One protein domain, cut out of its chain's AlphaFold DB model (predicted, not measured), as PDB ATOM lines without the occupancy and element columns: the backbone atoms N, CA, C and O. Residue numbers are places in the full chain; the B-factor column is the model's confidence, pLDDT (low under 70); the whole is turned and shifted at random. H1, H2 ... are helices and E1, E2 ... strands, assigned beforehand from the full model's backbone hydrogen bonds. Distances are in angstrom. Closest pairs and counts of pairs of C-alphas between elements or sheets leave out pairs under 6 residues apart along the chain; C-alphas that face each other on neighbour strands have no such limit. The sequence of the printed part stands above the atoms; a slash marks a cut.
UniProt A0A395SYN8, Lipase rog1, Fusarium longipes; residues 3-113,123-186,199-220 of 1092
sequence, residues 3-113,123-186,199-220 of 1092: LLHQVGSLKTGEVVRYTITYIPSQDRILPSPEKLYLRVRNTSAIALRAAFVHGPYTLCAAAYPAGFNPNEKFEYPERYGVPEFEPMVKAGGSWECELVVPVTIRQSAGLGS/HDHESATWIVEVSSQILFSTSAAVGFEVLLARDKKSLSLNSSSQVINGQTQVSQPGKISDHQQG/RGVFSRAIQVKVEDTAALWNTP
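Overview. This is residues 3 to 113, 123 to 186 and 199 to 220 of the 1092 residues of the protein "Lipase rog1" of Fusarium longipes (UniProt A0A395SYN8). Two twisted sheets lie face to face as a sandwich, E5 E4 E7 E2 E11 and E1 E8 E3 E6, with their strands at only 6 degrees to each other. Strands E1 to E8 form a jelly roll, one long hairpin wound over both sheets in four nested antiparallel pairs, E1 with E8, E2 with E7, E3 with E6 and E4 with E5, while the small hairpin of E9 and E10 sticks out far from the sandwich. The printed part has 197 residues, with five named helices and eleven named strands in the order E1 E2 E3 H1 E4 H2 E5 E6 E7 E8 H3 E9 E10 H4 E11 H5 along the chain; helices hold 25 and strands 75 of the 100 residues in named elements, each sheet is antiparallel and the class is mixed, helices and strands. The whole is compact, with a radius of gyration of the C-alphas of 17.9 A and spans of 63 by 54 by 31 A.

Along the chain. The larger sheet has E5, residues 84 to 89; E4, 59 to 65, 20.3 A long; E7, 128 to 136, 27.0 A; E2, 15 to 22, 22.7 A; and E11, 206 to 211. The other has E1, residues 3 to 11, 26.9 A, beginning at C-alpha 3 (145.049, 190.203, 251.173); E8, 145 to 153, 26.4 A; E3, 35 to 42, 23.1 A; and E6, 94 to 100. E9 is residues 166 to 168 and E10 171 to 173. The helices are H1, residues 46 to 49; H2, 77 to 80; H3, 156 to 160; H4, 180 to 186, 11.4 A; and H5, 213 to 217, ending at C-alpha 217 (157.593, 170.187, 267.293).

Arrangement. In the larger sheet, N 61 and O 86 are 2.9 A apart between E4 and E5, N 62 and O 133 3.0 A between E4 and E7, N 18 and O 132 2.8 A between E2 and E7, and N 19 and O 209 2.9 A between E2 and E11. In the other, N 6 and O 150 are within hydrogen-bond range at 2.9 A between E1 and E8, N 39 and O 151 at 2.8 A between E3 and E8, and N 38 and O 97 at 3.0 A between E3 and E6. The facing parts of the sheets are 8.2 A centre to centre. H3 is on the smaller sheet at a height of 8.4 A, only just over E8, with 3 C-alphas on it. H4 is on the larger sheet at a height of 6.4 A, over none of its strands; the closest C-alphas of H4 and E11 are those of His 183 and Val 210, 6.4 A. H2 and H5 only graze the larger sheet; H1 is not on either. In E9 and E10, N 166 and O 173 are 3.3 A apart. H5 has its O i to N i+4 pair within hydrogen-bond range, H3 0 of 1 and H4 0 of 3, beside i+3 counts of 2 of 2 and 2 of 4; H1 and H2 are too short for such a pair.

Size, cuts and confidence. The C-alphas farthest apart, of Val 53 and Ser 113, are 64.0 A apart. Residues 114 to 122 and 187 to 198 are not printed, with gaps of 13.2 A and 11.5 A. The links E2 to E3 and E4 to H2 are long. Mean pLDDT of the printed part is 83.9; 31 residues are under 70, among them 161 to 175.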
ATOM      1  N   LEU A   3     145.221 190.115 249.717       91.81
ATOM      2  CA  LEU A   3     145.049 190.203 251.173       91.81
ATOM      3  C   LEU A   3     146.288 189.725 251.946       91.81
ATOM      4  O   LEU A   3     146.632 190.322 252.964       91.81
ATOM      5  N   LEU A   4     146.964 188.682 251.450       92.50
ATOM      6  CA  LEU A   4     148.183 188.102 252.026       92.50
ATOM      7  C   LEU A   4     149.163 187.725 250.904       92.50
ATOM      8  O   LEU A   4     148.739 187.190 249.880       92.50
ATOM      9  N   HIS A   5     150.457 187.948 251.122       93.06
ATOM     10  CA  HIS A   5     151.556 187.414 250.317       93.06
ATOM     11  C   HIS A   5     152.736 187.049 251.224       93.06
ATOM     12  O   HIS A   5     153.398 187.923 251.788       93.06
ATOM     13  N   GLN A   6     152.997 185.753 251.354       93.12
ATOM     14  CA  GLN A   6     154.120 185.197 252.109       93.12
ATOM     15  C   GLN A   6     155.030 184.408 251.165       93.12
ATOM     16  O   GLN A   6     154.541 183.747 250.250       93.12
ATOM     17  N   VAL A   7     156.340 184.454 251.394       93.69
ATOM     18  CA  VAL A   7     157.335 183.661 250.659       93.69
ATOM     19  C   VAL A   7     158.239 182.897 251.620       93.69
ATOM     20  O   VAL A   7     158.549 183.359 252.722       93.69
ATOM     21  N   GLY A   8     158.694 181.726 251.190       93.06
ATOM     22  CA  GLY A   8     159.572 180.880 251.986       93.06
ATOM     23  C   GLY A   8     160.332 179.860 251.148       93.06
ATOM     24  O   GLY A   8     160.291 179.864 249.917       93.06
ATOM     25  N   SER A   9     161.057 178.988 251.839       94.06
ATOM     26  CA  SER A   9     161.768 177.858 251.250       94.06
ATOM     27  C   SER A   9     161.803 176.716 252.259       94.06
ATOM     28  O   SER A   9     161.965 176.991 253.447       94.06
ATOM     29  N   LEU A  10     161.630 175.472 251.805       93.62
ATOM     30  CA  LEU A  10     161.592 174.277 252.660       93.62
ATOM     31  C   LEU A  10     162.620 173.235 252.202       93.62
ATOM     32  O   LEU A  10     162.642 172.839 251.034       93.62
ATOM     33  N   LYS A  11     163.443 172.751 253.129       92.25
ATOM     34  CA  LYS A  11     164.398 171.645 252.946       92.25
ATOM     35  C   LYS A  11     163.747 170.288 253.232       92.25
ATOM     36  O   LYS A  11     162.550 170.199 253.501       92.25
ATOM     37  N   THR A  12     164.531 169.210 253.160       88.75
ATOM     38  CA  THR A  12     164.092 167.851 253.530       88.75
ATOM     39  C   THR A  12     163.445 167.831 254.916       88.75
ATOM     40  O   THR A  12     164.109 168.059 255.925       88.75
ATOM     41  N   GLY A  13     162.152 167.508 254.946       87.25
ATOM     42  CA  GLY A  13     161.374 167.343 256.172       87.25
ATOM     43  C   GLY A  13     160.896 168.608 256.859       87.25
ATOM     44  O   GLY A  13     160.336 168.511 257.948       87.25
ATOM     45  N   GLU A  14     161.067 169.765 256.227       92.56
ATOM     46  CA  GLU A  14     160.493 171.012 256.713       92.56
ATOM     47  C   GLU A  14     159.031 171.160 256.254       92.56
ATOM     48  O   GLU A  14     158.645 170.818 255.128       92.56
ATOM     49  N   VAL A  15     158.227 171.680 257.172       94.69
ATOM     50  CA  VAL A  15     156.821 172.064 257.044       94.69
ATOM     51  C   VAL A  15     156.620 173.422 257.714       94.69
ATOM     52  O   VAL A  15     157.234 173.715 258.744       94.69
ATOM     53  N   VAL A  16     155.760 174.241 257.119       96.31
ATOM     54  CA  VAL A  16     155.271 175.499 257.680       96.31
ATOM     55  C   VAL A  16     153.746 175.472 257.707       96.31
ATOM     56  O   VAL A  16     153.106 174.992 256.764       96.31
ATOM     57  N   ARG A  17     153.170 176.001 258.784       96.75
ATOM     58  CA  ARG A  17     151.731 176.174 258.970       96.75
ATOM     59  C   ARG A  17     151.398 177.663 259.031       96.75
ATOM     60  O   ARG A  17     152.035 178.420 259.759       96.75
ATOM     61  N   TYR A  18     150.394 178.072 258.267       96.62
ATOM     62  CA  TYR A  18     149.795 179.400 258.292       96.62
ATOM     63  C   TYR A  18     148.372 179.276 258.838       96.62
ATOM     64  O   TYR A  18     147.500 178.731 258.161       96.62
ATOM     65  N   THR A  19     148.116 179.803 260.030       96.75
ATOM     66  CA  THR A  19     146.752 179.940 260.555       96.75
ATOM     67  C   THR A  19     146.240 181.317 260.156       96.75
ATOM     68  O   THR A  19     146.758 182.333 260.619       96.75
ATOM     69  N   ILE A  20     145.273 181.349 259.241       96.19
ATOM     70  CA  ILE A  20     144.732 182.557 258.613       96.19
ATOM     71  C   ILE A  20     143.329 182.803 259.167       96.19
ATOM     72  O   ILE A  20     142.430 182.001 258.923       96.19
ATOM     73  N   THR A  21     143.129 183.930 259.847       95.94
ATOM     74  CA  THR A  21     141.823 184.363 260.368       95.94
ATOM     75  C   THR A  21     141.307 185.554 259.566       95.94
ATOM     76  O   THR A  21     142.001 186.564 259.443       95.94
ATOM     77  N   TYR A  22     140.084 185.450 259.042       94.88
ATOM     78  CA  TYR A  22     139.349 186.537 258.396       94.88
ATOM     79  C   TYR A  22     138.283 187.110 259.336       94.88
ATOM     80  O   TYR A  22     137.433 186.368 259.830       94.88
ATOM     81  N   ILE A  23     138.317 188.429 259.539       92.69
ATOM     82  CA  ILE A  23     137.391 189.191 260.388       92.69
ATOM     83  C   ILE A  23     136.570 190.131 259.487       92.69
ATOM     84  O   ILE A  23     137.076 191.189 259.092       92.69
ATOM     85  N   PRO A  24     135.318 189.779 259.131       88.69
ATOM     86  CA  PRO A  24     134.513 190.539 258.175       88.69
ATOM     87  C   PRO A  24     134.259 191.998 258.573       88.69
ATOM     88  O   PRO A  24     134.211 192.844 257.684       88.69
ATOM     89  N   SER A  25     134.142 192.317 259.870       84.75
ATOM     90  CA  SER A  25     133.896 193.696 260.334       84.75
ATOM     91  C   SER A  25     135.073 194.650 260.121       84.75
ATOM     92  O   SER A  25     134.896 195.864 260.045       84.75
ATOM     93  N   GLN A  26     136.282 194.109 259.951       85.38
ATOM     94  CA  GLN A  26     137.488 194.884 259.661       85.38
ATOM     95  C   GLN A  26     137.754 195.007 258.147       85.38
ATOM     96  O   GLN A  26     138.748 195.619 257.736       85.38
ATOM     97  N   ASP A  27     136.876 194.449 257.303       85.81
ATOM     98  CA  ASP A  27     136.957 194.547 255.848       85.81
ATOM     99  C   ASP A  27     136.254 195.814 255.337       85.81
ATOM    100  O   ASP A  27     135.057 196.029 255.515       85.81
ATOM    101  N   ARG A  28     137.018 196.670 254.658       82.62
ATOM    102  CA  ARG A  28     136.543 197.965 254.146       82.62
ATOM    103  C   ARG A  28     135.696 197.850 252.878       82.62
ATOM    104  O   ARG A  28     135.173 198.861 252.414       82.62
ATOM    105  N   ILE A  29     135.601 196.665 252.275       83.62
ATOM    106  CA  ILE A  29     134.857 196.446 251.034       83.62
ATOM    107  C   ILE A  29     133.625 195.589 251.355       83.62
ATOM    108  O   ILE A  29     133.745 194.459 251.828       83.62
ATOM    109  N   LEU A  30     132.431 196.096 251.045       81.69
ATOM    110  CA  LEU A  30     131.155 195.386 251.211       81.69
ATOM    111  C   LEU A  30     130.499 195.090 249.847       81.69
ATOM    112  O   LEU A  30     130.755 195.828 248.894       81.69
ATOM    113  N   PRO A  31     129.646 194.050 249.740       85.44
ATOM    114  CA  PRO A  31     129.362 193.024 250.753       85.44
ATOM    115  C   PRO A  31     130.555 192.076 250.944       85.44
ATOM    116  O   PRO A  31     131.320 191.877 250.002       85.44
ATOM    117  N   SER A  32     130.729 191.502 252.141       87.62
ATOM    118  CA  SER A  32     131.793 190.525 252.434       87.62
ATOM    119  C   SER A  32     131.824 189.406 251.382       87.62
ATOM    120  O   SER A  32     130.765 188.980 250.915       87.62
ATOM    121  N   PRO A  33     133.014 188.919 250.992       91.19
ATOM    122  CA  PRO A  33     133.133 187.909 249.957       91.19
ATOM    123  C   PRO A  33     132.549 186.582 250.441       91.19
ATOM    124  O   PRO A  33     132.639 186.236 251.618       91.19
ATOM    125  N   GLU A  34     131.975 185.814 249.520       92.25
ATOM    126  CA  GLU A  34     131.460 184.482 249.844       92.25
ATOM    127  C   GLU A  34     132.576 183.462 250.080       92.25
ATOM    128  O   GLU A  34     132.417 182.511 250.846       92.25
ATOM    129  N   LYS A  35     133.699 183.673 249.391       94.69
ATOM    130  CA  LYS A  35     134.881 182.821 249.379       94.69
ATOM    131  C   LYS A  35     136.126 183.694 249.260       94.69
ATOM    132  O   LYS A  35     136.102 184.705 248.554       94.69
ATOM    133  N   LEU A  36     137.212 183.297 249.912       95.88
ATOM    134  CA  LEU A  36     138.550 183.824 249.643       95.88
ATOM    135  C   LEU A  36     139.304 182.837 248.748       95.88
ATOM    136  O   LEU A  36     139.104 181.630 248.836       95.88
ATOM    137  N   TYR A  37     140.176 183.347 247.889       96.56
ATOM    138  CA  TYR A  37     140.960 182.538 246.964       96.56
ATOM    139  C   TYR A  37     142.383 182.403 247.489       96.56
ATOM    140  O   TYR A  37     143.070 183.412 247.667       96.56
ATOM    141  N   LEU A  38     142.824 181.169 247.717       96.81
ATOM    142  CA  LEU A  38     144.189 180.842 248.113       96.81
ATOM    143  C   LEU A  38     144.960 180.320 246.895       96.81
ATOM    144  O   LEU A  38     144.419 179.558 246.095       96.81
ATOM    145  N   ARG A  39     146.238 180.687 246.770       96.38
ATOM    146  CA  ARG A  39     147.204 180.031 245.882       96.38
ATOM    147  C   ARG A  39     148.469 179.684 246.654       96.38
ATOM    148  O   ARG A  39     149.054 180.558 247.289       96.38
ATOM    149  N   VAL A  40     148.936 178.448 246.506       96.38
ATOM    150  CA  VAL A  40     150.295 178.031 246.879       96.38
ATOM    151  C   VAL A  40     151.050 177.703 245.599       96.38
ATOM    152  O   VAL A  40     150.612 176.860 244.814       96.38
ATOM    153  N   ARG A  41     152.183 178.358 245.355       94.69
ATOM    154  CA  ARG A  41     153.016 178.106 244.172       94.69
ATOM    155  C   ARG A  41     154.428 177.740 244.581       94.69
ATOM    156  O   ARG A  41     155.031 178.375 245.435       94.69
ATOM    157  N   ASN A  42     154.956 176.731 243.908       95.06
ATOM    158  CA  ASN A  42     156.342 176.316 243.992       95.06
ATOM    159  C   ASN A  42     157.181 177.218 243.068       95.06
ATOM    160  O   ASN A  42     156.983 177.222 241.852       95.06
ATOM    161  N   THR A  43     158.086 178.012 243.640       94.12
ATOM    162  CA  THR A  43     158.882 179.020 242.917       94.12
ATOM    163  C   THR A  43     160.211 178.476 242.388       94.12
ATOM    164  O   THR A  43     160.921 179.187 241.675       94.12
ATOM    165  N   SER A  44     160.537 177.206 242.659       91.81
ATOM    166  CA  SER A  44     161.700 176.529 242.076       91.81
ATOM    167  C   SER A  44     161.624 176.477 240.546       91.81
ATOM    168  O   SER A  44     160.553 176.297 239.962       91.81
ATOM    169  N   ALA A  45     162.776 176.597 239.881       88.69
ATOM    170  CA  ALA A  45     162.863 176.619 238.421       88.69
ATOM    171  C   ALA A  45     162.252 175.361 237.775       88.69
ATOM    172  O   ALA A  45     162.519 174.243 238.209       88.69
ATOM    173  N   ILE A  46     161.492 175.530 236.685       86.94
ATOM    174  CA  ILE A  46     160.793 174.433 235.982       86.94
ATOM    175  C   ILE A  46     161.763 173.324 235.530       86.94
ATOM    176  O   ILE A  46     161.405 172.149 235.564       86.94
ATOM    177  N   ALA A  47     163.012 173.667 235.194       84.31
ATOM    178  CA  ALA A  47     164.062 172.701 234.857       84.31
ATOM    179  C   ALA A  47     164.334 171.668 235.975       84.31
ATOM    180  O   ALA A  47     164.698 170.530 235.685       84.31
ATOM    181  N   LEU A  48     164.085 172.014 237.246       83.44
ATOM    182  CA  LEU A  48     164.251 171.105 238.384       83.44
ATOM    183  C   LEU A  48     163.206 169.975 238.425       83.44
ATOM    184  O   LEU A  48     163.386 169.028 239.185       83.44
ATOM    185  N   ARG A  49     162.171 170.001 237.568       80.06
ATOM    186  CA  ARG A  49     161.297 168.833 237.336       80.06
ATOM    187  C   ARG A  49     162.079 167.628 236.806       80.06
ATOM    188  O   ARG A  49     161.791 166.509 237.205       80.06
ATOM    189  N   ALA A  50     163.091 167.859 235.966       69.25
ATOM    190  CA  ALA A  50     163.959 166.804 235.435       69.25
ATOM    191  C   ALA A  50     165.095 166.404 236.404       69.25
ATOM    192  O   ALA A  50     165.769 165.398 236.194       69.25
ATOM    193  N   ALA A  51     165.317 167.162 237.484       65.56
ATOM    194  CA  ALA A  51     166.443 166.988 238.407       65.56
ATOM    195  C   ALA A  51     166.171 165.964 239.533       65.56
ATOM    196  O   ALA A  51     166.613 166.150 240.668       65.56
ATOM    197  N   PHE A  52     165.467 164.868 239.222       59.66
ATOM    198  CA  PHE A  52     164.987 163.870 240.194       59.66
ATOM    199  C   PHE A  52     166.098 163.273 241.084       59.66
ATOM    200  O   PHE A  52     165.849 162.896 242.226       59.66
ATOM    201  N   VAL A  53     167.342 163.243 240.590       52.41
ATOM    202  CA  VAL A  53     168.531 162.695 241.276       52.41
ATOM    203  C   VAL A  53     168.833 163.383 242.618       52.41
ATOM    204  O   VAL A  53     169.321 162.727 243.534       52.41
ATOM    205  N   HIS A  54     168.511 164.672 242.779       53.09
ATOM    206  CA  HIS A  54     168.686 165.390 244.055       53.09
ATOM    207  C   HIS A  54     167.421 165.402 244.936       53.09
ATOM    208  O   HIS A  54     167.401 166.041 245.989       53.09
ATOM    209  N   GLY A  55     166.391 164.658 244.530       59.19
ATOM    210  CA  GLY A  55     165.060 164.647 245.125       59.19
ATOM    211  C   GLY A  55     164.048 165.435 244.291       59.19
ATOM    212  O   GLY A  55     164.417 166.385 243.597       59.19
ATOM    213  N   PRO A  56     162.760 165.057 244.343       70.38
ATOM    214  CA  PRO A  56     161.714 165.820 243.687       70.38
ATOM    215  C   PRO A  56     161.587 167.190 244.369       70.38
ATOM    216  O   PRO A  56     161.290 167.283 245.559       70.38
ATOM    217  N   TYR A  57     161.790 168.268 243.605       86.50
ATOM    218  CA  TYR A  57     161.553 169.646 244.054       86.50
ATOM    219  C   TYR A  57     160.044 169.946 244.054       86.50
ATOM    220  O   TYR A  57     159.564 170.818 243.327       86.50
ATOM    221  N   THR A  58     159.283 169.167 244.822       88.88
ATOM    222  CA  THR A  58     157.824 169.242 244.932       88.88
ATOM    223  C   THR A  58     157.399 169.584 246.357       88.88
ATOM    224  O   THR A  58     158.118 169.332 247.327       88.88
ATOM    225  N   LEU A  59     156.222 170.198 246.473       92.75
ATOM    226  CA  LEU A  59     155.586 170.524 247.749       92.75
ATOM    227  C   LEU A  59     154.288 169.728 247.875       92.75
ATOM    228  O   LEU A  59     153.595 169.527 246.878       92.75
ATOM    229  N   CYS A  60     153.932 169.355 249.098       93.44
ATOM    230  CA  CYS A  60     152.562 169.005 249.449       93.44
ATOM    231  C   CYS A  60     151.934 170.212 250.153       93.44
ATOM    232  O   CYS A  60     152.520 170.742 251.101       93.44
ATOM    233  N   ALA A  61     150.772 170.644 249.667       95.81
ATOM    234  CA  ALA A  61     150.015 171.761 250.215       95.81
ATOM    235  C   ALA A  61     148.614 171.305 250.649       95.81
ATOM    236  O   ALA A  61     148.008 170.466 249.980       95.81
ATOM    237  N   ALA A  62     148.102 171.858 251.745       96.38
ATOM    238  CA  ALA A  62     146.751 171.602 252.245       96.38
ATOM    239  C   ALA A  62     146.132 172.880 252.824       96.38
ATOM    240  O   ALA A  62     146.855 173.752 253.300       96.38
ATOM    241  N   ALA A  63     144.805 172.985 252.789       97.19
ATOM    242  CA  ALA A  63     144.031 174.067 253.381       97.19
ATOM    243  C   ALA A  63     142.718 173.513 253.945       97.19
ATOM    244  O   ALA A  63     141.990 172.807 253.249       97.19
ATOM    245  N   TYR A  64     142.415 173.812 255.206       96.25
ATOM    246  CA  TYR A  64     141.250 173.261 255.898       96.25
ATOM    247  C   TYR A  64     140.733 174.201 256.998       96.25
ATOM    248  O   TYR A  64     141.500 175.019 257.509       96.25
ATOM    249  N   PRO A  65     139.444 174.132 257.383       95.31
ATOM    250  CA  PRO A  65     138.917 174.904 258.510       95.31
ATOM    251  C   PRO A  65     139.642 174.544 259.813       95.31
ATOM    252  O   PRO A  65     139.866 173.367 260.085       95.31
ATOM    253  N   ALA A  66     139.969 175.529 260.652       93.19
ATOM    254  CA  ALA A  66     140.755 175.288 261.869       93.19
ATOM    255  C   ALA A  66     140.050 174.393 262.912       93.19
ATOM    256  O   ALA A  66     140.718 173.774 263.732       93.19
ATOM    257  N   GLY A  67     138.717 174.300 262.861       89.75
ATOM    258  CA  GLY A  67     137.915 173.383 263.680       89.75
ATOM    259  C   GLY A  67     137.699 171.988 263.073       89.75
ATOM    260  O   GLY A  67     136.870 171.240 263.578       89.75
ATOM    261  N   PHE A  68     138.368 171.633 261.969       93.50
ATOM    262  CA  PHE A  68     138.240 170.300 261.373       93.50
ATOM    263  C   PHE A  68     139.004 169.247 262.192       93.50
ATOM    264  O   PHE A  68     140.231 169.292 262.284       93.50
ATOM    265  N   ASN A  69     138.281 168.259 262.723       91.62
ATOM    266  CA  ASN A  69     138.841 167.104 263.421       91.62
ATOM    267  C   ASN A  69     138.653 165.826 262.574       91.62
ATOM    268  O   ASN A  69     137.513 165.425 262.343       91.62
ATOM    269  N   PRO A  70     139.729 165.134 262.145       91.38
ATOM    270  CA  PRO A  70     139.631 163.884 261.385       91.38
ATOM    271  C   PRO A  70     138.865 162.753 262.077       91.38
ATOM    272  O   PRO A  70     138.425 161.822 261.404       91.38
ATOM    273  N   ASN A  71     138.755 162.776 263.405       89.88
ATOM    274  CA  ASN A  71     138.177 161.693 264.202       89.88
ATOM    275  C   ASN A  71     136.698 161.912 264.551       89.88
ATOM    276  O   ASN A  71     136.079 161.039 265.153       89.88
ATOM    277  N   GLU A  72     136.129 163.045 264.145       90.31
ATOM    278  CA  GLU A  72     134.736 163.418 264.376       90.31
ATOM    279  C   GLU A  72     134.029 163.678 263.046       90.31
ATOM    280  O   GLU A  72     134.657 163.896 262.007       90.31
ATOM    281  N   LYS A  73     132.698 163.630 263.065       90.69
ATOM    282  CA  LYS A  73     131.898 163.965 261.892       90.69
ATOM    283  C   LYS A  73     131.869 165.479 261.711       90.69
ATOM    284  O   LYS A  73     131.408 166.201 262.588       90.69
ATOM    285  N   PHE A  74     132.323 165.953 260.558       91.38
ATOM    286  CA  PHE A  74     132.366 167.377 260.258       91.38
ATOM    287  C   PHE A  74     130.971 167.896 259.878       91.38
ATOM    288  O   PHE A  74     130.444 167.596 258.803       91.38
ATOM    289  N   GLU A  75     130.354 168.663 260.776       87.06
ATOM    290  CA  GLU A  75     129.011 169.202 260.567       87.06
ATOM    291  C   GLU A  75     128.992 170.383 259.577       87.06
ATOM    292  O   GLU A  75     129.867 171.246 259.568       87.06
ATOM    293  N   TYR A  76     127.935 170.452 258.760       86.38
ATOM    294  CA  TYR A  76     127.681 171.527 257.788       86.38
ATOM    295  C   TYR A  76     128.857 171.835 256.823       86.38
ATOM    296  O   TYR A  76     129.263 172.999 256.708       86.38
ATOM    297  N   PRO A  77     129.371 170.847 256.056       87.44
ATOM    298  CA  PRO A  77     130.484 171.053 255.120       87.44
ATOM    299  C   PRO A  77     130.227 172.159 254.083       87.44
ATOM    300  O   PRO A  77     131.143 172.897 253.729       87.44
ATOM    301  N   GLU A  78     128.975 172.351 253.652       86.25
ATOM    302  CA  GLU A  78     128.579 173.440 252.743       86.25
ATOM    303  C   GLU A  78     128.733 174.846 253.358       86.25
ATOM    304  O   GLU A  78     128.935 175.820 252.634       86.25
ATOM    305  N   ARG A  79     128.640 174.975 254.692       87.81
ATOM    306  CA  ARG A  79     128.725 176.263 255.405       87.81
ATOM    307  C   ARG A  79     130.168 176.682 255.681       87.81
ATOM    308  O   ARG A  79     130.457 177.876 255.616       87.81
ATOM    309  N   TYR A  80     131.027 175.731 256.044       87.81
ATOM    310  CA  TYR A  80     132.391 175.997 256.522       87.81
ATOM    311  C   TYR A  80     133.487 175.659 255.496       87.81
ATOM    312  O   TYR A  80     134.630 176.082 255.667       87.81
ATOM    313  N   GLY A  81     133.137 174.952 254.415       90.00
ATOM    314  CA  GLY A  81     134.089 174.404 253.449       90.00
ATOM    315  C   GLY A  81     134.686 173.079 253.923       90.00
ATOM    316  O   GLY A  81     134.743 172.798 255.118       90.00
ATOM    317  N   VAL A  82     135.130 172.249 252.981       92.56
ATOM    318  CA  VAL A  82     135.805 170.970 253.263       92.56
ATOM    319  C   VAL A  82     137.326 171.121 253.139       92.56
ATOM    320  O   VAL A  82     137.781 172.051 252.473       92.56
ATOM    321  N   PRO A  83     138.131 170.231 253.745       94.44
ATOM    322  CA  PRO A  83     139.569 170.194 253.503       94.44
ATOM    323  C   PRO A  83     139.911 169.994 252.019       94.44
ATOM    324  O   PRO A  83     139.422 169.060 251.383       94.44
ATOM    325  N   GLU A  84     140.804 170.828 251.490       94.00
ATOM    326  CA  GLU A  84     141.364 170.713 250.141       94.00
ATOM    327  C   GLU A  84     142.891 170.569 250.210       94.00
ATOM    328  O   GLU A  84     143.548 171.184 251.049       94.00
ATOM    329  N   PHE A  85     143.487 169.767 249.325       94.31
ATOM    330  CA  PHE A  85     144.932 169.525 249.329       94.31
ATOM    331  C   PHE A  85     145.457 169.063 247.964       94.31
ATOM    332  O   PHE A  85     144.752 168.420 247.189       94.31
ATOM    333  N   GLU A  86     146.728 169.354 247.696       92.38
ATOM    334  CA  GLU A  86     147.478 168.887 246.528       92.38
ATOM    335  C   GLU A  86     148.806 168.272 247.006       92.38
ATOM    336  O   GLU A  86     149.677 168.990 247.515       92.38
ATOM    337  N   PRO A  87     148.995 166.943 246.888       88.19
ATOM    338  CA  PRO A  87     150.197 166.269 247.378       88.19
ATOM    339  C   PRO A  87     151.465 166.589 246.576       88.19
ATOM    340  O   PRO A  87     152.563 166.373 247.099       88.19
ATOM    341  N   MET A  88     151.329 167.055 245.324       88.12
ATOM    342  CA  MET A  88     152.418 167.137 244.346       88.12
ATOM    343  C   MET A  88     152.419 168.455 243.549       88.12
ATOM    344  O   MET A  88     152.363 168.466 242.316       88.12
ATOM    345  N   VAL A  89     152.593 169.590 244.236       91.31
ATOM    346  CA  VAL A  89     152.856 170.891 243.591       91.31
ATOM    347  C   VAL A  89     154.273 170.890 242.994       91.31
ATOM    348  O   VAL A  89     155.274 171.119 243.684       91.31
ATOM    349  N   LYS A  90     154.363 170.595 241.691       90.50
ATOM    350  CA  LYS A  90     155.616 170.491 240.916       90.50
ATOM    351  C   LYS A  90     156.366 171.829 240.825       90.50
ATOM    352  O   LYS A  90     155.738 172.883 240.865       90.50
ATOM    353  N   ALA A  91     157.690 171.800 240.627       90.62
ATOM    354  CA  ALA A  91     158.518 173.004 240.440       90.62
ATOM    355  C   ALA A  91     157.928 173.959 239.383       90.62
ATOM    356  O   ALA A  91     157.535 173.524 238.296       90.62
ATOM    357  N   GLY A  92     157.797 175.246 239.713       88.88
ATOM    358  CA  GLY A  92     157.150 176.269 238.882       88.88
ATOM    359  C   GLY A  92     155.623 176.147 238.738       88.88
ATOM    360  O   GLY A  92     155.021 176.967 238.048       88.88
ATOM    361  N   GLY A  93     154.996 175.130 239.334       90.31
ATOM    362  CA  GLY A  93     153.549 174.910 239.344       90.31
ATOM    363  C   GLY A  93     152.848 175.581 240.529       90.31
ATOM    364  O   GLY A  93     153.479 175.972 241.513       90.31
ATOM    365  N   SER A  94     151.522 175.699 240.442       93.25
ATOM    366  CA  SER A  94     150.675 176.316 241.471       93.25
ATOM    367  C   SER A  94     149.399 175.522 241.719       93.25
ATOM    368  O   SER A  94     148.746 175.096 240.768       93.25
ATOM    369  N   TRP A  95     149.024 175.395 242.985       95.00
ATOM    370  CA  TRP A  95     147.723 174.922 243.442       95.00
ATOM    371  C   TRP A  95     146.870 176.114 243.897       95.00
ATOM    372  O   TRP A  95     147.404 177.096 244.414       95.00
ATOM    373  N   GLU A  96     145.558 176.041 243.673       95.38
ATOM    374  CA  GLU A  96     144.574 177.047 244.079       95.38
ATOM    375  C   GLU A  96     143.361 176.352 244.703       95.38
ATOM    376  O   GLU A  96     142.930 175.328 244.178       95.38
ATOM    377  N   CYS A  97     142.785 176.936 245.753       95.19
ATOM    378  CA  CYS A  97     141.559 176.455 246.400       95.19
ATOM    379  C   CYS A  97     140.702 177.620 246.928       95.19
ATOM    380  O   CYS A  97     141.117 178.788 246.875       95.19
ATOM    381  N   GLU A  98     139.486 177.319 247.394       95.31
ATOM    382  CA  GLU A  98     138.505 178.324 247.817       95.31
ATOM    383  C   GLU A  98     138.152 178.194 249.309       95.31
ATOM    384  O   GLU A  98     137.514 177.240 249.743       95.31
ATOM    385  N   LEU A  99     138.502 179.201 250.109       95.75
ATOM    386  CA  LEU A  99     138.183 179.245 251.537       95.75
ATOM    387  C   LEU A  99     136.772 179.822 251.734       95.75
ATOM    388  O   LEU A  99     136.547 181.016 251.520       95.75
ATOM    389  N   VAL A 100     135.809 178.977 252.109       94.94
ATOM    390  CA  VAL A 100     134.386 179.345 252.237       94.94
ATOM    391  C   VAL A 100     134.146 180.214 253.472       94.94
ATOM    392  O   VAL A 100     134.305 179.753 254.598       94.94
ATOM    393  N   VAL A 101     133.702 181.460 253.277       93.69
ATOM    394  CA  VAL A 101     133.329 182.366 254.375       93.69
ATOM    395  C   VAL A 101     131.905 182.021 254.841       93.69
ATOM    396  O   VAL A 101     130.976 182.144 254.030       93.69
ATOM    397  N   PRO A 102     131.672 181.633 256.112       90.81
ATOM    398  CA  PRO A 102     130.348 181.239 256.592       90.81
ATOM    399  C   PRO A 102     129.308 182.352 256.449       90.81
ATOM    400  O   PRO A 102     129.549 183.496 256.829       90.81
ATOM    401  N   VAL A 103     128.116 182.016 255.944       86.50
ATOM    402  CA  VAL A 103     127.028 182.988 255.689       86.50
ATOM    403  C   VAL A 103     126.646 183.784 256.942       86.50
ATOM    404  O   VAL A 103     126.309 184.960 256.835       86.50
ATOM    405  N   THR A 104     126.750 183.175 258.126       85.31
ATOM    406  CA  THR A 104     126.458 183.820 259.413       85.31
ATOM    407  C   THR A 104     127.298 185.068 259.649       85.31
ATOM    408  O   THR A 104     126.739 186.057 260.105       85.31
ATOM    409  N   ILE A 105     128.587 185.055 259.293       86.69
ATOM    410  CA  ILE A 105     129.529 186.148 259.584       86.69
ATOM    411  C   ILE A 105     129.645 187.180 258.450       86.69
ATOM    412  O   ILE A 105     130.261 188.233 258.616       86.69
ATOM    413  N   ARG A 106     129.056 186.908 257.276       85.31
ATOM    414  CA  ARG A 106     129.095 187.837 256.136       85.31
ATOM    415  C   ARG A 106     128.342 189.128 256.468       85.31
ATOM    416  O   ARG A 106     127.259 189.107 257.056       85.31
ATOM    417  N   GLN A 107     128.895 190.257 256.035       81.00
ATOM    418  CA  GLN A 107     128.272 191.569 256.156       81.00
ATOM    419  C   GLN A 107     127.759 192.055 254.796       81.00
ATOM    420  O   GLN A 107     128.453 191.971 253.781       81.00
ATOM    421  N   SER A 108     126.547 192.606 254.775       76.31
ATOM    422  CA  SER A 108     125.945 193.217 253.585       76.31
ATOM    423  C   SER A 108     126.002 194.741 253.672       76.31
ATOM    424  O   SER A 108     125.903 195.317 254.756       76.31
ATOM    425  N   ALA A 109     126.130 195.410 252.525       64.44
ATOM    426  CA  ALA A 109     125.986 196.860 252.463       64.44
ATOM    427  C   ALA A 109     124.560 197.272 252.886       64.44
ATOM    428  O   ALA A 109     123.590 196.660 252.445       64.44
ATOM    429  N   GLY A 110     124.438 198.303 253.730       58.72
ATOM    430  CA  GLY A 110     123.147 198.875 254.146       58.72
ATOM    431  C   GLY A 110     122.544 198.363 255.465       58.72
ATOM    432  O   GLY A 110     121.501 198.867 255.859       58.72
ATOM    433  N   LEU A 111     123.184 197.426 256.180       54.62
ATOM    434  CA  LEU A 111     122.695 196.917 257.482       54.62
ATOM    435  C   LEU A 111     123.140 197.740 258.715       54.62
ATOM    436  O   LEU A 111     122.766 197.419 259.843       54.62
ATOM    437  N   GLY A 112     123.939 198.794 258.527       53.69
ATOM    438  CA  GLY A 112     124.486 199.602 259.619       53.69
ATOM    439  C   GLY A 112     123.492 200.628 260.171       53.69
ATOM    440  O   GLY A 112     123.402 201.738 259.654       53.69
ATOM    441  N   SER A 113     122.805 200.305 261.272       51.53
ATOM    442  CA  SER A 113     121.836 201.214 261.921       51.53
ATOM    443  C   SER A 113     122.458 202.458 262.591       51.53
ATOM    444  O   SER A 113     121.726 203.348 263.021       51.53
ATOM    445  N   HIS A 123     128.998 192.124 266.560       69.00
ATOM    446  CA  HIS A 123     129.535 191.152 265.604       69.00
ATOM    447  C   HIS A 123     131.049 191.300 265.360       69.00
ATOM    448  O   HIS A 123     131.585 190.606 264.500       69.00
ATOM    449  N   ASP A 124     131.765 192.152 266.104       71.06
ATOM    450  CA  ASP A 124     133.214 192.356 265.906       71.06
ATOM    451  C   ASP A 124     134.081 191.144 266.292       71.06
ATOM    452  O   ASP A 124     135.237 191.046 265.879       71.06
ATOM    453  N   HIS A 125     133.510 190.194 267.036       77.06
ATOM    454  CA  HIS A 125     134.133 188.913 267.379       77.06
ATOM    455  C   HIS A 125     133.858 187.800 266.348       77.06
ATOM    456  O   HIS A 125     134.399 186.702 266.473       77.06
ATOM    457  N   GLU A 126     133.018 188.039 265.332       86.88
ATOM    458  CA  GLU A 126     132.726 187.045 264.297       86.88
ATOM    459  C   GLU A 126     133.921 186.898 263.339       86.88
ATOM    460  O   GLU A 126     134.280 187.829 262.620       86.88
ATOM    461  N   SER A 127     134.525 185.708 263.286       91.69
ATOM    462  CA  SER A 127     135.643 185.408 262.382       91.69
ATOM    463  C   SER A 127     135.579 183.989 261.824       91.69
ATOM    464  O   SER A 127     134.951 183.112 262.419       91.69
ATOM    465  N   ALA A 128     136.251 183.753 260.699       94.06
ATOM    466  CA  ALA A 128     136.509 182.414 260.176       94.06
ATOM    467  C   ALA A 128     138.017 182.174 260.073       94.06
ATOM    468  O   ALA A 128     138.751 183.057 259.629       94.06
ATOM    469  N   THR A 129     138.464 180.980 260.462       96.25
ATOM    470  CA  THR A 129     139.885 180.627 260.521       96.25
ATOM    471  C   THR A 129     140.154 179.335 259.762       96.25
ATOM    472  O   THR A 129     139.464 178.330 259.953       96.25
ATOM    473  N   TRP A 130     141.197 179.353 258.936       97.62
ATOM    474  CA  TRP A 130     141.684 178.198 258.187       97.62
ATOM    475  C   TRP A 130     143.158 177.962 258.488       97.62
ATOM    476  O   TRP A 130     143.924 178.901 258.708       97.62
ATOM    477  N   ILE A 131     143.550 176.697 258.455       97.50
ATOM    478  CA  ILE A 131     144.935 176.260 258.529       97.50
ATOM    479  C   ILE A 131     145.388 175.942 257.106       97.50
ATOM    480  O   ILE A 131     144.720 175.197 256.392       97.50
ATOM    481  N   VAL A 132     146.517 176.516 256.694       97.75
ATOM    482  CA  VAL A 132     147.190 176.230 255.424       97.75
ATOM    483  C   VAL A 132     148.568 175.662 255.719       97.75
ATOM    484  O   VAL A 132     149.387 176.315 256.363       97.75
ATOM    485  N   GLU A 133     148.851 174.466 255.223       96.38
ATOM    486  CA  GLU A 133     150.139 173.798 255.400       96.38
ATOM    487  C   GLU A 133     150.889 173.706 254.080       96.38
ATOM    488  O   GLU A 133     150.309 173.390 253.040       96.38
ATOM    489  N   VAL A 134     152.199 173.941 254.133       96.88
ATOM    490  CA  VAL A 134     153.117 173.701 253.019       96.88
ATOM    491  C   VAL A 134     154.274 172.863 253.543       96.88
ATOM    492  O   VAL A 134     154.937 173.241 254.507       96.88
ATOM    493  N   SER A 135     154.515 171.708 252.925       94.81
ATOM    494  CA  SER A 135     155.542 170.750 253.341       94.81
ATOM    495  C   SER A 135     156.402 170.296 252.168       94.81
ATOM    496  O   SER A 135     155.925 170.135 251.041       94.81
ATOM    497  N   SER A 136     157.687 170.069 252.430       91.88
ATOM    498  CA  SER A 136     158.629 169.561 251.433       91.88
ATOM    499  C   SER A 136     158.431 168.068 251.156       91.88
ATOM    500  O   SER A 136     158.097 167.288 252.055       91.88
ATOM    501  N   GLN A 137     158.685 167.657 249.912       85.81
ATOM    502  CA  GLN A 137     158.794 166.252 249.498       85.81
ATOM    503  C   GLN A 137     160.238 165.844 249.145       85.81
ATOM    504  O   GLN A 137     160.449 164.751 248.618       85.81
ATOM    505  N   ILE A 138     161.251 166.675 249.436       81.69
ATOM    506  CA  ILE A 138     162.656 166.278 249.239       81.69
ATOM    507  C   ILE A 138     162.974 165.075 250.150       81.69
ATOM    508  O   ILE A 138     162.618 165.064 251.330       81.69
ATOM    509  N   LEU A 139     163.648 164.063 249.590       70.19
ATOM    510  CA  LEU A 139     164.014 162.815 250.280       70.19
ATOM    511  C   LEU A 139     165.527 162.610 250.451       70.19
ATOM    512  O   LEU A 139     165.956 162.024 251.443       70.19
ATOM    513  N   PHE A 140     166.335 163.044 249.476       68.94
ATOM    514  CA  PHE A 140     167.723 162.580 249.322       68.94
ATOM    515  C   PHE A 140     168.797 163.639 249.611       68.94
ATOM    516  O   PHE A 140     169.980 163.309 249.604       68.94
ATOM    517  N   SER A 141     168.423 164.904 249.839       76.38
ATOM    518  CA  SER A 141     169.382 166.007 249.968       76.38
ATOM    519  C   SER A 141     169.034 166.962 251.110       76.38
ATOM    520  O   SER A 141     167.957 167.557 251.143       76.38
ATOM    521  N   THR A 142     169.975 167.157 252.032       76.69
ATOM    522  CA  THR A 142     169.895 168.164 253.106       76.69
ATOM    523  C   THR A 142     170.238 169.579 252.640       76.69
ATOM    524  O   THR A 142     169.902 170.538 253.331       76.69
ATOM    525  N   SER A 143     170.894 169.727 251.483       81.31
ATOM    526  CA  SER A 143     171.250 171.026 250.897       81.31
ATOM    527  C   SER A 143     170.215 171.548 249.897       81.31
ATOM    528  O   SER A 143     170.168 172.751 249.650       81.31
ATOM    529  N   ALA A 144     169.379 170.671 249.335       86.12
ATOM    530  CA  ALA A 144     168.276 171.077 248.473       86.12
ATOM    531  C   ALA A 144     167.177 171.784 249.282       86.12
ATOM    532  O   ALA A 144     166.877 171.413 250.419       86.12
ATOM    533  N   ALA A 145     166.550 172.783 248.662       91.00
ATOM    534  CA  ALA A 145     165.408 173.498 249.211       91.00
ATOM    535  C   ALA A 145     164.411 173.825 248.090       91.00
ATOM    536  O   ALA A 145     164.813 174.102 246.956       91.00
ATOM    537  N   VAL A 146     163.114 173.785 248.399       92.88
ATOM    538  CA  VAL A 146     162.034 174.141 247.473       92.88
ATOM    539  C   VAL A 146     161.476 175.503 247.865       92.88
ATOM    540  O   VAL A 146     160.906 175.646 248.946       92.88
ATOM    541  N   GLY A 147     161.634 176.496 246.989       94.31
ATOM    542  CA  GLY A 147     161.046 177.819 247.181       94.31
ATOM    543  C   GLY A 147     159.530 177.792 246.990       94.31
ATOM    544  O   GLY A 147     159.021 177.045 246.148       94.31
ATOM    545  N   PHE A 148     158.800 178.617 247.740       95.75
ATOM    546  CA  PHE A 148     157.350 178.733 247.599       95.75
ATOM    547  C   PHE A 148     156.819 180.144 247.895       95.75
ATOM    548  O   PHE A 148     157.448 180.930 248.606       95.75
ATOM    549  N   GLU A 149     155.638 180.444 247.355       94.31
ATOM    550  CA  GLU A 149     154.822 181.623 247.672       94.31
ATOM    551  C   GLU A 149     153.396 181.190 248.061       94.31
ATOM    552  O   GLU A 149     152.839 180.255 247.476       94.31
ATOM    553  N   VAL A 150     152.811 181.872 249.049       95.56
ATOM    554  CA  VAL A 150     151.416 181.725 249.491       95.56
ATOM    555  C   VAL A 150     150.718 183.069 249.317       95.56
ATOM    556  O   VAL A 150     151.143 184.079 249.882       95.56
ATOM    557  N   LEU A 151     149.647 183.078 248.530       95.19
ATOM    558  CA  LEU A 151     148.866 184.261 248.176       95.19
ATOM    559  C   LEU A 151     147.410 184.050 248.593       95.19
ATOM    560  O   LEU A 151     146.803 183.055 248.203       95.19
ATOM    561  N   LEU A 152     146.831 185.003 249.325       95.75
ATOM    562  CA  LEU A 152     145.394 185.045 249.613       95.75
ATOM    563  C   LEU A 152     144.793 186.293 248.979       95.75
ATOM    564  O   LEU A 152     145.313 187.394 249.165       95.75
ATOM    565  N   ALA A 153     143.676 186.146 248.277       94.69
ATOM    566  CA  ALA A 153     142.979 187.245 247.630       94.69
ATOM    567  C   ALA A 153     141.462 187.157 247.813       94.69
ATOM    568  O   ALA A 153     140.888 186.085 247.976       94.69
ATOM    569  N   ARG A 154     140.799 188.310 247.718       92.56
ATOM    570  CA  ARG A 154     139.333 188.407 247.728       92.56
ATOM    571  C   ARG A 154     138.689 187.974 246.406       92.56
ATOM    572  O   ARG A 154     137.531 187.582 246.377       92.56
ATOM    573  N   ASP A 155     139.439 188.051 245.313       90.12
ATOM    574  CA  ASP A 155     139.010 187.666 243.972       90.12
ATOM    575  C   ASP A 155     140.134 186.921 243.251       90.12
ATOM    576  O   ASP A 155     141.313 187.257 243.384       90.12
ATOM    577  N   LYS A 156     139.760 185.922 242.447       88.81
ATOM    578  CA  LYS A 156     140.706 185.036 241.756       88.81
ATOM    579  C   LYS A 156     141.670 185.781 240.825       88.81
ATOM    580  O   LYS A 156     142.823 185.382 240.685       88.81
ATOM    581  N   LYS A 157     141.235 186.893 240.214       87.12
ATOM    582  CA  LYS A 157     142.091 187.720 239.341       87.12
ATOM    583  C   LYS A 157     143.259 188.321 240.123       87.12
ATOM    584  O   LYS A 157     144.383 188.314 239.623       87.12
ATOM    585  N   SER A 158     143.031 188.748 241.364       86.44
ATOM    586  CA  SER A 158     144.064 189.335 242.223       86.44
ATOM    587  C   SER A 158     145.191 188.380 242.628       86.44
ATOM    588  O   SER A 158     146.254 188.856 243.014       86.44
ATOM    589  N   LEU A 159     145.028 187.061 242.464       83.25
ATOM    590  CA  LEU A 159     146.132 186.100 242.597       83.25
ATOM    591  C   LEU A 159     147.153 186.200 241.450       83.25
ATOM    592  O   LEU A 159     148.282 185.745 241.592       83.25
ATOM    593  N   SER A 160     146.780 186.747 240.287       71.00
ATOM    594  CA  SER A 160     147.661 186.849 239.109       71.00
ATOM    595  C   SER A 160     148.481 188.142 239.029       71.00
ATOM    596  O   SER A 160     149.292 188.280 238.113       71.00
ATOM    597  N   LEU A 161     148.321 189.078 239.974       56.84
ATOM    598  CA  LEU A 161     149.147 190.285 240.003       56.84
ATOM    599  C   LEU A 161     150.553 189.970 240.526       56.84
ATOM    600  O   LEU A 161     150.826 190.064 241.721       56.84
ATOM    601  N   ASN A 162     151.461 189.672 239.593       49.84
ATOM    602  CA  ASN A 162     152.901 189.793 239.813       49.84
ATOM    603  C   ASN A 162     153.198 191.186 240.392       49.84
ATOM    604  O   ASN A 162     153.031 192.180 239.687       49.84
ATOM    605  N   SER A 163     153.642 191.243 241.651       50.34
ATOM    606  CA  SER A 163     154.221 192.429 242.298       50.34
ATOM    607  C   SER A 163     153.502 193.746 241.977       50.34
ATOM    608  O   SER A 163     154.091 194.648 241.381       50.34
ATOM    609  N   SER A 164     152.226 193.874 242.360       41.69
ATOM    610  CA  SER A 164     151.469 195.111 242.142       41.69
ATOM    611  C   SER A 164     152.079 196.284 242.918       41.69
ATOM    612  O   SER A 164     151.786 196.480 244.100       41.69
ATOM    613  N   SER A 165     152.914 197.073 242.245       43.47
ATOM    614  CA  SER A 165     153.400 198.359 242.733       43.47
ATOM    615  C   SER A 165     152.209 199.257 243.052       43.47
ATOM    616  O   SER A 165     151.487 199.672 242.143       43.47
ATOM    617  N   GLN A 166     151.998 199.583 244.327       43.50
ATOM    618  CA  GLN A 166     151.054 200.639 244.670       43.50
ATOM    619  C   GLN A 166     151.745 201.976 244.407       43.50
ATOM    620  O   GLN A 166     152.777 202.286 245.002       43.50
ATOM    621  N   VAL A 167     151.190 202.756 243.479       41.31
ATOM    622  CA  VAL A 167     151.609 204.141 243.255       41.31
ATOM    623  C   VAL A 167     150.858 205.007 244.257       41.31
ATOM    624  O   VAL A 167     149.702 205.362 244.039       41.31
ATOM    625  N   ILE A 168     151.524 205.341 245.356       45.78
ATOM    626  CA  ILE A 168     151.065 206.354 246.307       45.78
ATOM    627  C   ILE A 168     152.061 207.513 246.204       45.78
ATOM    628  O   ILE A 168     153.272 207.307 246.245       45.78
ATOM    629  N   ASN A 169     151.554 208.729 245.988       38.66
ATOM    630  CA  ASN A 169     152.344 209.958 245.817       38.66
ATOM    631  C   ASN A 169     153.480 209.871 244.769       38.66
ATOM    632  O   ASN A 169     154.557 210.429 244.958       38.66
ATOM    633  N   GLY A 170     153.248 209.178 243.648       44.66
ATOM    634  CA  GLY A 170     154.191 209.140 242.521       44.66
ATOM    635  C   GLY A 170     155.445 208.285 242.733       44.66
ATOM    636  O   GLY A 170     156.303 208.254 241.855       44.66
ATOM    637  N   GLN A 171     155.549 207.555 243.848       39.41
ATOM    638  CA  GLN A 171     156.596 206.559 244.070       39.41
ATOM    639  C   GLN A 171     155.991 205.153 244.023       39.41
ATOM    640  O   GLN A 171     155.044 204.837 244.742       39.41
ATOM    641  N   THR A 172     156.542 204.287 243.173       40.50
ATOM    642  CA  THR A 172     156.197 202.861 243.125       40.50
ATOM    643  C   THR A 172     156.847 202.130 244.294       40.50
ATOM    644  O   THR A 172     157.971 201.639 244.169       40.50
ATOM    645  N   GLN A 173     156.142 202.013 245.420       48.97
ATOM    646  CA  GLN A 173     156.529 201.040 246.437       48.97
ATOM    647  C   GLN A 173     156.012 199.655 246.040       48.97
ATOM    648  O   GLN A 173     154.810 199.374 246.038       48.97
ATOM    649  N   VAL A 174     156.948 198.769 245.694       54.34
ATOM    650  CA  VAL A 174     156.674 197.336 245.578       54.34
ATOM    651  C   VAL A 174     156.402 196.818 246.986       54.34
ATOM    652  O   VAL A 174     157.300 196.786 247.825       54.34
ATOM    653  N   SER A 175     155.151 196.436 247.247       62.69
ATOM    654  CA  SER A 175     154.752 195.837 248.522       62.69
ATOM    655  C   SER A 175     155.532 194.540 248.740       62.69
ATOM    656  O   SER A 175     155.326 193.562 248.020       62.69
ATOM    657  N   GLN A 176     156.469 194.546 249.693       74.44
ATOM    658  CA  GLN A 176     157.337 193.394 249.933       74.44
ATOM    659  C   GLN A 176     156.531 192.228 250.534       74.44
ATOM    660  O   GLN A 176     155.715 192.459 251.433       74.44
ATOM    661  N   PRO A 177     156.745 190.983 250.066       83.88
ATOM    662  CA  PRO A 177     156.154 189.812 250.700       83.88
ATOM    663  C   PRO A 177     156.710 189.623 252.111       83.88
ATOM    664  O   PRO A 177     157.864 189.960 252.385       83.88
ATOM    665  N   GLY A 178     155.901 189.029 252.983       84.50
ATOM    666  CA  GLY A 178     156.376 188.555 254.278       84.50
ATOM    667  C   GLY A 178     157.244 187.313 254.132       84.50
ATOM    668  O   GLY A 178     157.073 186.527 253.198       84.50
ATOM    669  N   LYS A 179     158.178 187.137 255.061       85.94
ATOM    670  CA  LYS A 179     159.008 185.938 255.195       85.94
ATOM    671  C   LYS A 179     158.703 185.241 256.510       85.94
ATOM    672  O   LYS A 179     158.396 185.897 257.498       85.94
ATOM    673  N   ILE A 180     158.912 183.926 256.561       80.94
ATOM    674  CA  ILE A 180     158.781 183.116 257.791       80.94
ATOM    675  C   ILE A 180     159.560 183.751 258.967       80.94
ATOM    676  O   ILE A 180     159.035 183.876 260.068       80.94
ATOM    677  N   SER A 181     160.771 184.257 258.705       77.69
ATOM    678  CA  SER A 181     161.619 184.943 259.693       77.69
ATOM    679  C   SER A 181     161.030 186.239 260.262       77.69
ATOM    680  O   SER A 181     161.349 186.598 261.392       77.69
ATOM    681  N   ASP A 182     160.183 186.952 259.507       75.75
ATOM    682  CA  ASP A 182     159.559 188.197 259.980       75.75
ATOM    683  C   ASP A 182     158.559 187.921 261.122       75.75
ATOM    684  O   ASP A 182     158.325 188.790 261.958       75.75
ATOM    685  N   HIS A 183     158.001 186.703 261.194       70.25
ATOM    686  CA  HIS A 183     157.051 186.287 262.237       70.25
ATOM    687  C   HIS A 183     157.738 185.681 263.473       70.25
ATOM    688  O   HIS A 183     157.161 185.686 264.556       70.25
ATOM    689  N   GLN A 184     158.991 185.227 263.356       62.25
ATOM    690  CA  GLN A 184     159.773 184.695 264.485       62.25
ATOM    691  C   GLN A 184     160.207 185.790 265.482       62.25
ATOM    692  O   GLN A 184     160.358 185.524 266.673       62.25
ATOM    693  N   GLN A 185     160.396 187.033 265.019       50.47
ATOM    694  CA  GLN A 185     160.910 188.139 265.845       50.47
ATOM    695  C   GLN A 185     159.859 188.761 266.787       50.47
ATOM    696  O   GLN A 185     160.221 189.496 267.706       50.47
ATOM    697  N   GLY A 186     158.572 188.436 266.620       46.50
ATOM    698  CA  GLY A 186     157.479 188.975 267.441       46.50
ATOM    699  C   GLY A 186     157.476 188.523 268.909       46.50
ATOM    700  O   GLY A 186     156.762 189.102 269.717       46.50
ATOM    701  N   ARG A 199     154.529 191.761 257.974       81.50
ATOM    702  CA  ARG A 199     154.971 191.922 256.582       81.50
ATOM    703  C   ARG A 199     154.239 190.924 255.685       81.50
ATOM    704  O   ARG A 199     154.024 189.772 256.063       81.50
ATOM    705  N   GLY A 200     153.822 191.386 254.509       84.56
ATOM    706  CA  GLY A 200     153.008 190.601 253.582       84.56
ATOM    707  C   GLY A 200     151.506 190.541 253.884       84.56
ATOM    708  O   GLY A 200     150.791 189.905 253.116       84.56
ATOM    709  N   VAL A 201     150.998 191.171 254.950       89.19
ATOM    710  CA  VAL A 201     149.549 191.333 255.189       89.19
ATOM    711  C   VAL A 201     149.084 192.677 254.622       89.19
ATOM    712  O   VAL A 201     149.599 193.726 254.999       89.19
ATOM    713  N   PHE A 202     148.090 192.660 253.729       88.62
ATOM    714  CA  PHE A 202     147.596 193.853 253.016       88.62
ATOM    715  C   PHE A 202     146.173 194.275 253.400       88.62
ATOM    716  O   PHE A 202     145.644 195.248 252.861       88.62
ATOM    717  N   SER A 203     145.532 193.560 254.328       88.69
ATOM    718  CA  SER A 203     144.207 193.901 254.848       88.69
ATOM    719  C   SER A 203     144.175 193.779 256.365       88.69
ATOM    720  O   SER A 203     144.692 192.815 256.916       88.69
ATOM    721  N   ARG A 204     143.518 194.730 257.043       87.12
ATOM    722  CA  ARG A 204     143.240 194.631 258.489       87.12
ATOM    723  C   ARG A 204     142.291 193.477 258.817       87.12
ATOM    724  O   ARG A 204     142.395 192.909 259.889       87.12
ATOM    725  N   ALA A 205     141.448 193.085 257.862       89.50
ATOM    726  CA  ALA A 205     140.557 191.939 257.985       89.50
ATOM    727  C   ALA A 205     141.270 190.579 258.021       89.50
ATOM    728  O   ALA A 205     140.588 189.575 258.179       89.50
ATOM    729  N   ILE A 206     142.596 190.517 257.834       92.88
ATOM    730  CA  ILE A 206     143.375 189.280 257.928       92.88
ATOM    731  C   ILE A 206     144.343 189.361 259.103       92.88
ATOM    732  O   ILE A 206     145.192 190.251 259.167       92.88
ATOM    733  N   GLN A 207     144.264 188.364 259.976       92.50
ATOM    734  CA  GLN A 207     145.315 188.019 260.927       92.50
ATOM    735  C   GLN A 207     145.979 186.719 260.463       92.50
ATOM    736  O   GLN A 207     145.315 185.842 259.907       92.50
ATOM    737  N   VAL A 208     147.292 186.597 260.660       92.06
ATOM    738  CA  VAL A 208     148.050 185.398 260.286       92.06
ATOM    739  C   VAL A 208     149.045 185.034 261.385       92.06
ATOM    740  O   VAL A 208     149.836 185.877 261.804       92.06
ATOM    741  N   LYS A 209     149.013 183.774 261.827       92.44
ATOM    742  CA  LYS A 209     150.067 183.140 262.630       92.44
ATOM    743  C   LYS A 209     150.876 182.235 261.702       92.44
ATOM    744  O   LYS A 209     150.284 181.508 260.903       92.44
ATOM    745  N   VAL A 210     152.204 182.285 261.789       92.44
ATOM    746  CA  VAL A 210     153.108 181.445 260.988       92.44
ATOM    747  C   VAL A 210     153.963 180.606 261.925       92.44
ATOM    748  O   VAL A 210     154.672 181.151 262.766       92.44
ATOM    749  N   GLU A 211     153.897 179.288 261.774       92.69
ATOM    750  CA  GLU A 211     154.617 178.324 262.604       92.69
ATOM    751  C   GLU A 211     155.508 177.455 261.717       92.69
ATOM    752  O   GLU A 211     155.040 176.822 260.771       92.69
ATOM    753  N   ASP A 212     156.808 177.437 262.006       92.88
ATOM    754  CA  ASP A 212     157.758 176.550 261.339       92.88
ATOM    755  C   ASP A 212     157.822 175.166 262.010       92.88
ATOM    756  O   ASP A 212     157.198 174.897 263.039       92.88
ATOM    757  N   THR A 213     158.620 174.268 261.436       92.19
ATOM    758  CA  THR A 213     158.785 172.902 261.952       92.19
ATOM    759  C   THR A 213     159.313 172.875 263.388       92.19
ATOM    760  O   THR A 213     158.922 172.003 264.158       92.19
ATOM    761  N   ALA A 214     160.177 173.812 263.787       89.88
ATOM    762  CA  ALA A 214     160.696 173.854 265.149       89.88
ATOM    763  C   ALA A 214     159.621 174.324 266.142       89.88
ATOM    764  O   ALA A 214     159.508 173.741 267.219       89.88
ATOM    765  N   ALA A 215     158.798 175.314 265.785       89.69
ATOM    766  CA  ALA A 215     157.665 175.758 266.598       89.69
ATOM    767  C   ALA A 215     156.621 174.640 266.789       89.69
ATOM    768  O   ALA A 215     156.216 174.354 267.918       89.69
ATOM    769  N   LEU A 216     156.258 173.951 265.702       91.75
ATOM    770  CA  LEU A 216     155.281 172.855 265.703       91.75
ATOM    771  C   LEU A 216     155.741 171.657 266.558       91.75
ATOM    772  O   LEU A 216     154.951 171.093 267.318       91.75
ATOM    773  N   TRP A 217     157.029 171.294 266.501       91.06
ATOM    774  CA  TRP A 217     157.593 170.187 267.293       91.06
ATOM    775  C   TRP A 217     157.926 170.536 268.749       91.06
ATOM    776  O   TRP A 217     158.050 169.629 269.572       91.06
ATOM    777  N   ASN A 218     158.062 171.822 269.086       89.44
ATOM    778  CA  ASN A 218     158.290 172.292 270.458       89.44
ATOM    779  C   ASN A 218     157.010 172.766 271.166       89.44
ATOM    780  O   ASN A 218     157.101 173.333 272.252       89.44
ATOM    781  N   THR A 219     155.836 172.527 270.585       86.56
ATOM    782  CA  THR A 219     154.525 172.806 271.190       86.56
ATOM    783  C   THR A 219     153.851 171.471 271.538       86.56
ATOM    784  O   THR A 219     153.774 170.641 270.640       86.56
ATOM    785  N   PRO A 220     153.379 171.212 272.774       86.88
ATOM    786  CA  PRO A 220     153.609 172.010 273.978       86.88
ATOM    787  C   PRO A 220     155.101 172.069 274.333       86.88
ATOM    788  O   PRO A 220     155.878 171.160 274.004       86.88
TER     789      PRO A 220